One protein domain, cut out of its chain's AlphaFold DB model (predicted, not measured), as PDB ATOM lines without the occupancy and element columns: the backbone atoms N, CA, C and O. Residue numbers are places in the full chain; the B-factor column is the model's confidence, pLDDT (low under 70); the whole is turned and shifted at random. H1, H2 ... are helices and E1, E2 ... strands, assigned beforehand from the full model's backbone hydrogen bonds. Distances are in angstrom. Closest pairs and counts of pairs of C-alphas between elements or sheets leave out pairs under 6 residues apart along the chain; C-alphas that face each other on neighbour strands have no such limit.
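This is residues 11 to 77 of the 411 residues of the protein "G-patch domain-containing protein" of Syphacia muris (UniProt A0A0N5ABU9). The domain is one strongly twisted sheet of six strands, a zigzag of hairpins with short strands at its E1 edge and longer ones at its E6 edge, and a single helix, H1, that is not on the sheet; residues 11 to 19 of H1 stick out as a free arm. The sheet has no named helix on it. The printed part has 67 residues, with one named helix and six named strands in the order H1 E1 E2 E3 E4 E5 E6, and the sheet runs E1 E2 E3 E4 E5 E6, antiparallel throughout. The class is mixed, helices and strands; the whole is compact, with a radius of gyration of the C-alphas of 12.1 A and spans of 37 by 30 by 21 A.

The longest strand is E6, residues 70 to 76, 17.6 A from first to last C-alpha; it ends with C-alpha 76 at (-2.422, 14.818, -20.985). E5 is residues 60 to 65, 15.9 A long, and E4 is residues 52 to 55, 9.9 A long. E3, residues 45 to 47, E2, residues 36 to 38, and E1, residues 29 to 31, have three residues each. H1 is residues 11 to 23, 18.2 A long, from C-alpha 11 at (-5.200, 37.968, -49.104) to C-alpha 23 at (3.609, 22.820, -44.167).

The six strands form a meander, each strand the antiparallel neighbour of the one before. From edge to edge of the sheet the strands' lines turn by 161 degrees. E3 and E4, a hairpin at 159 degrees, have N 54 and O 45 at 2.7 A, within hydrogen-bond range. On one side of them, E2 and E3 form a hairpin at 151 degrees, with N 46 and O 37 at 2.7 A, and E1 and E2 one at 133 degrees, with N 29 and O 38 at 2.8 A. On the other side, E4 and E5 form a hairpin at 137 degrees, with N 53 and O 62 at 2.8 A, and E5 and E6 one at 149 degrees, with N 61 and O 75 at 2.7 A. E1 and E6 are the edge strands. H1 is apart from E2, E3, E4, E5 and E6. In H1 every O i to N i+4 pair is within hydrogen-bond range.

The two C-alphas farthest apart, those of Val 11 and Ser 57, are 38.1 A from each other. Without residues 11 to 19, which stand free, the body of 58 residues spans 31 by 29 by 22 A. The printed part has no cut. The link from E2 to E3 is short; the others are tight, among them the five residues from H1 to E1. The mean pLDDT of the printed part is 77.3, and 13 residues are under 70: residues 12 to 18, 20 to 21, 23 to 25 and 49.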
ATOM      1  N   VAL A  11      -6.217  38.644 -48.283       73.94
ATOM      2  CA  VAL A  11      -5.200  37.968 -49.104       73.94
ATOM      3  C   VAL A  11      -4.040  37.461 -48.242       73.94
ATOM      4  O   VAL A  11      -3.561  36.345 -48.437       73.94
ATOM      5  N   ILE A  12      -3.586  38.251 -47.261       63.28
ATOM      6  CA  ILE A  12      -2.539  37.829 -46.316       63.28
ATOM      7  C   ILE A  12      -3.035  36.666 -45.453       63.28
ATOM      8  O   ILE A  12      -2.308  35.693 -45.275       63.28
ATOM      9  N   LEU A  13      -4.262  36.752 -44.934       55.00
ATOM     10  CA  LEU A  13      -4.842  35.723 -44.074       55.00
ATOM     11  C   LEU A  13      -5.033  34.405 -44.836       55.00
ATOM     12  O   LEU A  13      -4.629  33.359 -44.339       55.00
ATOM     13  N   GLU A  14      -5.528  34.466 -46.072       65.62
ATOM     14  CA  GLU A  14      -5.646  33.315 -46.970       65.62
ATOM     15  C   GLU A  14      -4.274  32.703 -47.289       65.62
ATOM     16  O   GLU A  14      -4.092  31.497 -47.151       65.62
ATOM     17  N   THR A  15      -3.268  33.530 -47.598       66.38
ATOM     18  CA  THR A  15      -1.902  33.057 -47.893       66.38
ATOM     19  C   THR A  15      -1.252  32.373 -46.683       66.38
ATOM     20  O   THR A  15      -0.622  31.326 -46.828       66.38
ATOM     21  N   VAL A  16      -1.406  32.941 -45.481       56.88
ATOM     22  CA  VAL A  16      -0.870  32.364 -44.235       56.88
ATOM     23  C   VAL A  16      -1.593  31.066 -43.883       56.88
ATOM     24  O   VAL A  16      -0.939  30.087 -43.523       56.88
ATOM     25  N   SER A  17      -2.920  31.023 -44.036       59.97
ATOM     26  CA  SER A  17      -3.697  29.800 -43.834       59.97
ATOM     27  C   SER A  17      -3.283  28.705 -44.814       59.97
ATOM     28  O   SER A  17      -2.988  27.597 -44.374       59.97
ATOM     29  N   SER A  18      -3.184  28.993 -46.115       67.06
ATOM     30  CA  SER A  18      -2.730  28.018 -47.117       67.06
ATOM     31  C   SER A  18      -1.330  27.489 -46.817       67.06
ATOM     32  O   SER A  18      -1.114  26.282 -46.870       67.06
ATOM     33  N   HIS A  19      -0.399  28.363 -46.421       70.94
ATOM     34  CA  HIS A  19       0.948  27.943 -46.043       70.94
ATOM     35  C   HIS A  19       0.938  26.990 -44.842       70.94
ATOM     36  O   HIS A  19       1.597  25.956 -44.881       70.94
ATOM     37  N   PHE A  20       0.158  27.299 -43.804       66.81
ATOM     38  CA  PHE A  20       0.017  26.446 -42.624       66.81
ATOM     39  C   PHE A  20      -0.567  25.064 -42.966       66.81
ATOM     40  O   PHE A  20      -0.086  24.044 -42.469       66.81
ATOM     41  N   TRP A  21      -1.552  25.006 -43.870       69.56
ATOM     42  CA  TRP A  21      -2.122  23.741 -44.347       69.56
ATOM     43  C   TRP A  21      -1.119  22.891 -45.132       69.56
ATOM     44  O   TRP A  21      -1.110  21.669 -44.994       69.56
ATOM     45  N   GLU A  22      -0.261  23.523 -45.930       72.94
ATOM     46  CA  GLU A  22       0.738  22.828 -46.744       72.94
ATOM     47  C   GLU A  22       1.950  22.353 -45.933       72.94
ATOM     48  O   GLU A  22       2.493  21.283 -46.220       72.94
ATOM     49  N   THR A  23       2.384  23.120 -44.928       67.94
ATOM     50  CA  THR A  23       3.609  22.820 -44.167       67.94
ATOM     51  C   THR A  23       3.361  22.060 -42.869       67.94
ATOM     52  O   THR A  23       4.109  21.130 -42.571       67.94
ATOM     53  N   VAL A  24       2.328  22.422 -42.103       65.94
ATOM     54  CA  VAL A  24       2.075  21.880 -40.755       65.94
ATOM     55  C   VAL A  24       1.004  20.791 -40.768       65.94
ATOM     56  O   VAL A  24       1.069  19.844 -39.983       65.94
ATOM     57  N   LEU A  25       0.037  20.878 -41.689       67.69
ATOM     58  CA  LEU A  25      -1.088  19.943 -41.783       67.69
ATOM     59  C   LEU A  25      -1.158  19.129 -43.092       67.69
ATOM     60  O   LEU A  25      -2.269  18.851 -43.567       67.69
ATOM     61  N   PRO A  26      -0.039  18.640 -43.669       75.56
ATOM     62  CA  PRO A  26      -0.126  17.774 -44.835       75.56
ATOM     63  C   PRO A  26      -0.854  16.469 -44.472       75.56
ATOM     64  O   PRO A  26      -0.555  15.812 -43.474       75.56
ATOM     65  N   GLY A  27      -1.843  16.093 -45.286       78.56
ATOM     66  CA  GLY A  27      -2.577  14.831 -45.136       78.56
ATOM     67  C   GLY A  27      -3.689  14.823 -44.080       78.56
ATOM     68  O   GLY A  27      -4.365  13.803 -43.928       78.56
ATOM     69  N   PHE A  28      -3.930  15.939 -43.388       80.81
ATOM     70  CA  PHE A  28      -5.061  16.078 -42.472       80.81
ATOM     71  C   PHE A  28      -6.384  16.189 -43.239       80.81
ATOM     72  O   PHE A  28      -6.518  16.958 -44.190       80.81
ATOM     73  N   ARG A  29      -7.380  15.403 -42.825       83.69
ATOM     74  CA  ARG A  29      -8.714  15.353 -43.438       83.69
ATOM     75  C   ARG A  29      -9.757  15.762 -42.421       83.69
ATOM     76  O   ARG A  29      -9.759  15.239 -41.311       83.69
ATOM     77  N   PHE A  30     -10.655  16.660 -42.798       81.19
ATOM     78  CA  PHE A  30     -11.751  17.043 -41.920       81.19
ATOM     79  C   PHE A  30     -12.704  15.863 -41.692       81.19
ATOM     80  O   PHE A  30     -13.093  15.176 -42.638       81.19
ATOM     81  N   LEU A  31     -13.058  15.621 -40.432       75.00
ATOM     82  CA  LEU A  31     -14.039  14.629 -40.013       75.00
ATOM     83  C   LEU A  31     -15.266  15.343 -39.451       75.00
ATOM     84  O   LEU A  31     -15.257  15.824 -38.317       75.00
ATOM     85  N   ASP A  32     -16.357  15.321 -40.215       73.31
ATOM     86  CA  ASP A  32     -17.618  15.974 -39.840       73.31
ATOM     87  C   ASP A  32     -18.189  15.464 -38.506       73.31
ATOM     88  O   ASP A  32     -18.854  16.199 -37.783       73.31
ATOM     89  N   VAL A  33     -17.928  14.206 -38.147       74.25
ATOM     90  CA  VAL A  33     -18.521  13.574 -36.956       74.25
ATOM     91  C   VAL A  33     -18.006  14.197 -35.656       74.25
ATOM     92  O   VAL A  33     -18.773  14.364 -34.712       74.25
ATOM     93  N   CYS A  34     -16.719  14.539 -35.599       74.50
ATOM     94  CA  CYS A  34     -16.093  15.145 -34.423       74.50
ATOM     95  C   CYS A  34     -15.703  16.612 -34.631       74.50
ATOM     96  O   CYS A  34     -15.247  17.234 -33.680       74.50
ATOM     97  N   GLN A  35     -15.915  17.165 -35.833       79.62
ATOM     98  CA  GLN A  35     -15.543  18.535 -36.205       79.62
ATOM     99  C   GLN A  35     -14.037  18.808 -36.030       79.62
ATOM    100  O   GLN A  35     -13.624  19.916 -35.692       79.62
ATOM    101  N   LEU A  36     -13.212  17.782 -36.266       78.06
ATOM    102  CA  LEU A  36     -11.754  17.822 -36.140       78.06
ATOM    103  C   LEU A  36     -11.096  17.368 -37.437       78.06
ATOM    104  O   LEU A  36     -11.671  16.609 -38.215       78.06
ATOM    105  N   PHE A  37      -9.852  17.773 -37.642       78.44
ATOM    106  CA  PHE A  37      -9.024  17.251 -38.718       78.44
ATOM    107  C   PHE A  37      -8.281  16.013 -38.231       78.44
ATOM    108  O   PHE A  37      -7.684  16.040 -37.168       78.44
ATOM    109  N   TYR A  38      -8.278  14.927 -38.989       84.94
ATOM    110  CA  TYR A  38      -7.568  13.702 -38.639       84.94
ATOM    111  C   TYR A  38      -6.549  13.351 -39.709       84.94
ATOM    112  O   TYR A  38      -6.854  13.367 -40.905       84.94
ATOM    113  N   ASN A  39      -5.348  12.997 -39.273       85.81
ATOM    114  CA  ASN A  39      -4.316  12.471 -40.143       85.81
ATOM    115  C   ASN A  39      -4.178  10.953 -39.918       85.81
ATOM    116  O   ASN A  39      -3.748  10.533 -38.842       85.81
ATOM    117  N   PRO A  40      -4.527  10.115 -40.911       80.88
ATOM    118  CA  PRO A  40      -4.448   8.661 -40.782       80.88
ATOM    119  C   PRO A  40      -3.013   8.120 -40.777       80.88
ATOM    120  O   PRO A  40      -2.797   7.008 -40.303       80.88
ATOM    121  N   GLU A  41      -2.041   8.870 -41.302       83.81
ATOM    122  CA  GLU A  41      -0.635   8.459 -41.325       83.81
ATOM    123  C   GLU A  41       0.035   8.705 -39.972       83.81
ATOM    124  O   GLU A  41       0.739   7.835 -39.465       83.81
ATOM    125  N   SER A  42      -0.205   9.872 -39.367       82.06
ATOM    126  CA  SER A  42       0.383  10.227 -38.070       82.06
ATOM    127  C   SER A  42      -0.471   9.797 -36.873       82.06
ATOM    128  O   SER A  42       0.045   9.683 -35.764       82.06
ATOM    129  N   GLY A  43      -1.771   9.563 -37.070       83.81
ATOM    130  CA  GLY A  43      -2.719   9.209 -36.012       83.81
ATOM    131  C   GLY A  43      -3.188  10.389 -35.153       83.81
ATOM    132  O   GLY A  43      -3.914  10.172 -34.180       83.81
ATOM    133  N   TYR A  44      -2.803  11.622 -35.496       84.19
ATOM    134  CA  TYR A  44      -3.179  12.824 -34.754       84.19
ATOM    135  C   TYR A  44      -4.506  13.408 -35.236       84.19
ATOM    136  O   TYR A  44      -4.816  13.429 -36.429       84.19
ATOM    137  N   TYR A  45      -5.251  13.946 -34.281       82.94
ATOM    138  CA  TYR A  45      -6.371  14.843 -34.512       82.94
ATOM    139  C   TYR A  45      -5.890  16.278 -34.325       82.94
ATOM    140  O   TYR A  45      -5.094  16.536 -33.433       82.94
ATOM    141  N   TYR A  46      -6.366  17.209 -35.132       81.31
ATOM    142  CA  TYR A  46      -6.082  18.629 -35.031       81.31
ATOM    143  C   TYR A  46      -7.395  19.395 -34.879       81.31
ATOM    144  O   TYR A  46      -8.332  19.221 -35.664       81.31
ATOM    145  N   ASP A  47      -7.452  20.231 -33.849       77.88
ATOM    146  CA  ASP A  47      -8.558  21.144 -33.597       77.88
ATOM    147  C   ASP A  47      -8.179  22.552 -34.056       77.88
ATOM    148  O   ASP A  47      -7.325  23.204 -33.456       77.88
ATOM    149  N   GLN A  48      -8.856  23.047 -35.092       70.38
ATOM    150  CA  GLN A  48      -8.643  24.397 -35.615       70.38
ATOM    151  C   GLN A  48      -8.997  25.500 -34.606       70.38
ATOM    152  O   GLN A  48      -8.440  26.592 -34.675       70.38
ATOM    153  N   ASN A  49      -9.901  25.234 -33.655       69.50
ATOM    154  CA  ASN A  49     -10.348  26.248 -32.698       69.50
ATOM    155  C   ASN A  49      -9.312  26.483 -31.595       69.50
ATOM    156  O   ASN A  49      -9.126  27.614 -31.151       69.50
ATOM    157  N   SER A  50      -8.643  25.418 -31.148       73.62
ATOM    158  CA  SER A  50      -7.603  25.485 -30.114       73.62
ATOM    159  C   SER A  50      -6.178  25.456 -30.669       73.62
ATOM    160  O   SER A  50      -5.237  25.729 -29.927       73.62
ATOM    161  N   SER A  51      -6.005  25.156 -31.960       77.56
ATOM    162  CA  SER A  51      -4.707  24.894 -32.598       77.56
ATOM    163  C   SER A  51      -3.904  23.772 -31.921       77.56
ATOM    164  O   SER A  51      -2.672  23.774 -31.948       77.56
ATOM    165  N   LEU A  52      -4.598  22.804 -31.313       82.12
ATOM    166  CA  LEU A  52      -3.990  21.672 -30.619       82.12
ATOM    167  C   LEU A  52      -4.066  20.390 -31.442       82.12
ATOM    168  O   LEU A  52      -5.050  20.101 -32.123       82.12
ATOM    169  N   PHE A  53      -3.023  19.586 -31.292       84.88
ATOM    170  CA  PHE A  53      -2.883  18.253 -31.844       84.88
ATOM    171  C   PHE A  53      -3.113  17.230 -30.741       84.88
ATOM    172  O   PHE A  53      -2.387  17.211 -29.754       84.88
ATOM    173  N   TYR A  54      -4.101  16.364 -30.903       85.25
ATOM    174  CA  TYR A  54      -4.434  15.309 -29.963       85.25
ATOM    175  C   TYR A  54      -4.028  13.941 -30.501       85.25
ATOM    176  O   TYR A  54      -4.373  13.573 -31.625       85.25
ATOM    177  N   HIS A  55      -3.343  13.160 -29.672       87.44
ATOM    178  CA  HIS A  55      -2.948  11.797 -29.991       87.44
ATOM    179  C   HIS A  55      -3.709  10.795 -29.109       87.44
ATOM    180  O   HIS A  55      -3.456  10.732 -27.903       87.44
ATOM    181  N   PRO A  56      -4.631   9.984 -29.668       82.38
ATOM    182  CA  PRO A  56      -5.523   9.148 -28.867       82.38
ATOM    183  C   PRO A  56      -4.831   8.070 -28.035       82.38
ATOM    184  O   PRO A  56      -5.305   7.755 -26.948       82.38
ATOM    185  N   SER A  57      -3.734   7.487 -28.527       83.81
ATOM    186  CA  SER A  57      -3.083   6.372 -27.830       83.81
ATOM    187  C   SER A  57      -2.264   6.826 -26.626       83.81
ATOM    188  O   SER A  57      -2.221   6.118 -25.628       83.81
ATOM    189  N   THR A  58      -1.668   8.021 -26.674       83.81
ATOM    190  CA  THR A  58      -0.978   8.618 -25.516       83.81
ATOM    191  C   THR A  58      -1.892   9.520 -24.692       83.81
ATOM    192  O   THR A  58      -1.548   9.882 -23.570       83.81
ATOM    193  N   LYS A  59      -3.072   9.871 -25.221       87.75
ATOM    194  CA  LYS A  59      -4.022  10.826 -24.633       87.75
ATOM    195  C   LYS A  59      -3.392  12.201 -24.384       87.75
ATOM    196  O   LYS A  59      -3.770  12.903 -23.445       87.75
ATOM    197  N   CYS A  60      -2.417  12.572 -25.210       86.69
ATOM    198  CA  CYS A  60      -1.667  13.815 -25.079       86.69
ATOM    199  C   CYS A  60      -2.117  14.843 -26.114       86.69
ATOM    200  O   CYS A  60      -2.379  14.510 -27.271       86.69
ATOM    201  N   TYR A  61      -2.142  16.097 -25.682       81.81
ATOM    202  CA  TYR A  61      -2.260  17.282 -26.509       81.81
ATOM    203  C   TYR A  61      -0.883  17.896 -26.730       81.81
ATOM    204  O   TYR A  61      -0.061  17.962 -25.812       81.81
ATOM    205  N   TYR A  62      -0.673  18.403 -27.933       84.25
ATOM    206  CA  TYR A  62       0.534  19.084 -28.368       84.25
ATOM    207  C   TYR A  62       0.143  20.363 -29.099       84.25
ATOM    208  O   TYR A  62      -0.937  20.441 -29.681       84.25
ATOM    209  N   PHE A  63       1.026  21.349 -29.110       82.69
ATOM    210  CA  PHE A  63       0.944  22.458 -30.056       82.69
ATOM    211  C   PHE A  63       2.182  22.434 -30.946       82.69
ATOM    212  O   PHE A  63       3.218  21.876 -30.574       82.69
ATOM    213  N   PHE A  64       2.065  23.004 -32.138       77.44
ATOM    214  CA  PHE A  64       3.195  23.143 -33.042       77.44
ATOM    215  C   PHE A  64       3.882  24.486 -32.784       77.44
ATOM    216  O   PHE A  64       3.225  25.526 -32.803       77.44
ATOM    217  N   ASP A  65       5.182  24.466 -32.491       78.75
ATOM    218  CA  ASP A  65       5.988  25.679 -32.374       78.75
ATOM    219  C   ASP A  65       6.635  26.008 -33.722       78.75
ATOM    220  O   ASP A  65       7.593  25.358 -34.147       78.75
ATOM    221  N   ASP A  66       6.137  27.064 -34.367       73.94
ATOM    222  CA  ASP A  66       6.602  27.528 -35.676       73.94
ATOM    223  C   ASP A  66       8.094  27.897 -35.697       73.94
ATOM    224  O   ASP A  66       8.736  27.839 -36.746       73.94
ATOM    225  N   LYS A  67       8.677  28.282 -34.551       79.81
ATOM    226  CA  LYS A  67      10.091  28.694 -34.481       79.81
ATOM    227  C   LYS A  67      11.039  27.508 -34.514       79.81
ATOM    228  O   LYS A  67      12.120  27.602 -35.092       79.81
ATOM    229  N   THR A  68      10.662  26.425 -33.843       81.25
ATOM    230  CA  THR A  68      11.480  25.212 -33.726       81.25
ATOM    231  C   THR A  68      11.059  24.129 -34.715       81.25
ATOM    232  O   THR A  68      11.810  23.174 -34.909       81.25
ATOM    233  N   ALA A  69       9.906  24.299 -35.373       77.69
ATOM    234  CA  ALA A  69       9.262  23.318 -36.240       77.69
ATOM    235  C   ALA A  69       9.037  21.969 -35.533       77.69
ATOM    236  O   ALA A  69       9.249  20.900 -36.112       77.69
ATOM    237  N   GLN A  70       8.647  22.016 -34.257       79.44
ATOM    238  CA  GLN A  70       8.464  20.837 -33.411       79.44
ATOM    239  C   GLN A  70       7.110  20.838 -32.706       79.44
ATOM    240  O   GLN A  70       6.553  21.880 -32.366       79.44
ATOM    241  N   PHE A  71       6.602  19.632 -32.444       77.50
ATOM    242  CA  PHE A  71       5.447  19.429 -31.577       77.50
ATOM    243  C   PHE A  71       5.889  19.452 -30.120       77.50
ATOM    244  O   PHE A  71       6.669  18.607 -29.678       77.50
ATOM    245  N   VAL A  72       5.362  20.410 -29.368       81.12
ATOM    246  CA  VAL A  72       5.653  20.587 -27.948       81.12
ATOM    247  C   VAL A  72       4.484  20.047 -27.137       81.12
ATOM    248  O   VAL A  72       3.322  20.334 -27.431       81.12
ATOM    249  N   PHE A  73       4.786  19.234 -26.120       84.69
ATOM    250  CA  PHE A  73       3.776  18.705 -25.205       84.69
ATOM    251  C   PHE A  73       3.028  19.848 -24.514       84.69
ATOM    252  O   PHE A  73       3.643  20.762 -23.967       84.69
ATOM    253  N   TYR A  74       1.701  19.767 -24.524       79.81
ATOM    254  CA  TYR A  74       0.828  20.735 -23.877       79.81
ATOM    255  C   TYR A  74       0.208  20.161 -22.601       79.81
ATOM    256  O   TYR A  74       0.380  20.710 -21.516       79.81
ATOM    257  N   SER A  75      -0.525  19.052 -22.717       82.69
ATOM    258  CA  SER A  75      -1.168  18.395 -21.573       82.69
ATOM    259  C   SER A  75      -1.540  16.951 -21.885       82.69
ATOM    260  O   SER A  75      -1.541  16.535 -23.042       82.69
ATOM    261  N   ARG A  76      -1.880  16.176 -20.858       89.69
ATOM    262  CA  ARG A  76      -2.422  14.818 -20.985       89.69
ATOM    263  C   ARG A  76      -3.799  14.746 -20.330       89.69
ATOM    264  O   ARG A  76      -4.024  15.391 -19.306       89.69
ATOM    265  N   VAL A  77      -4.720  13.988 -20.924       83.06
ATOM    266  CA  VAL A  77      -6.059  13.765 -20.352       83.06
ATOM    267  C   VAL A  77      -5.910  13.070 -18.992       83.06
ATOM    268  O   VAL A  77      -5.242  12.037 -18.944       83.06
TER     269      VAL A  77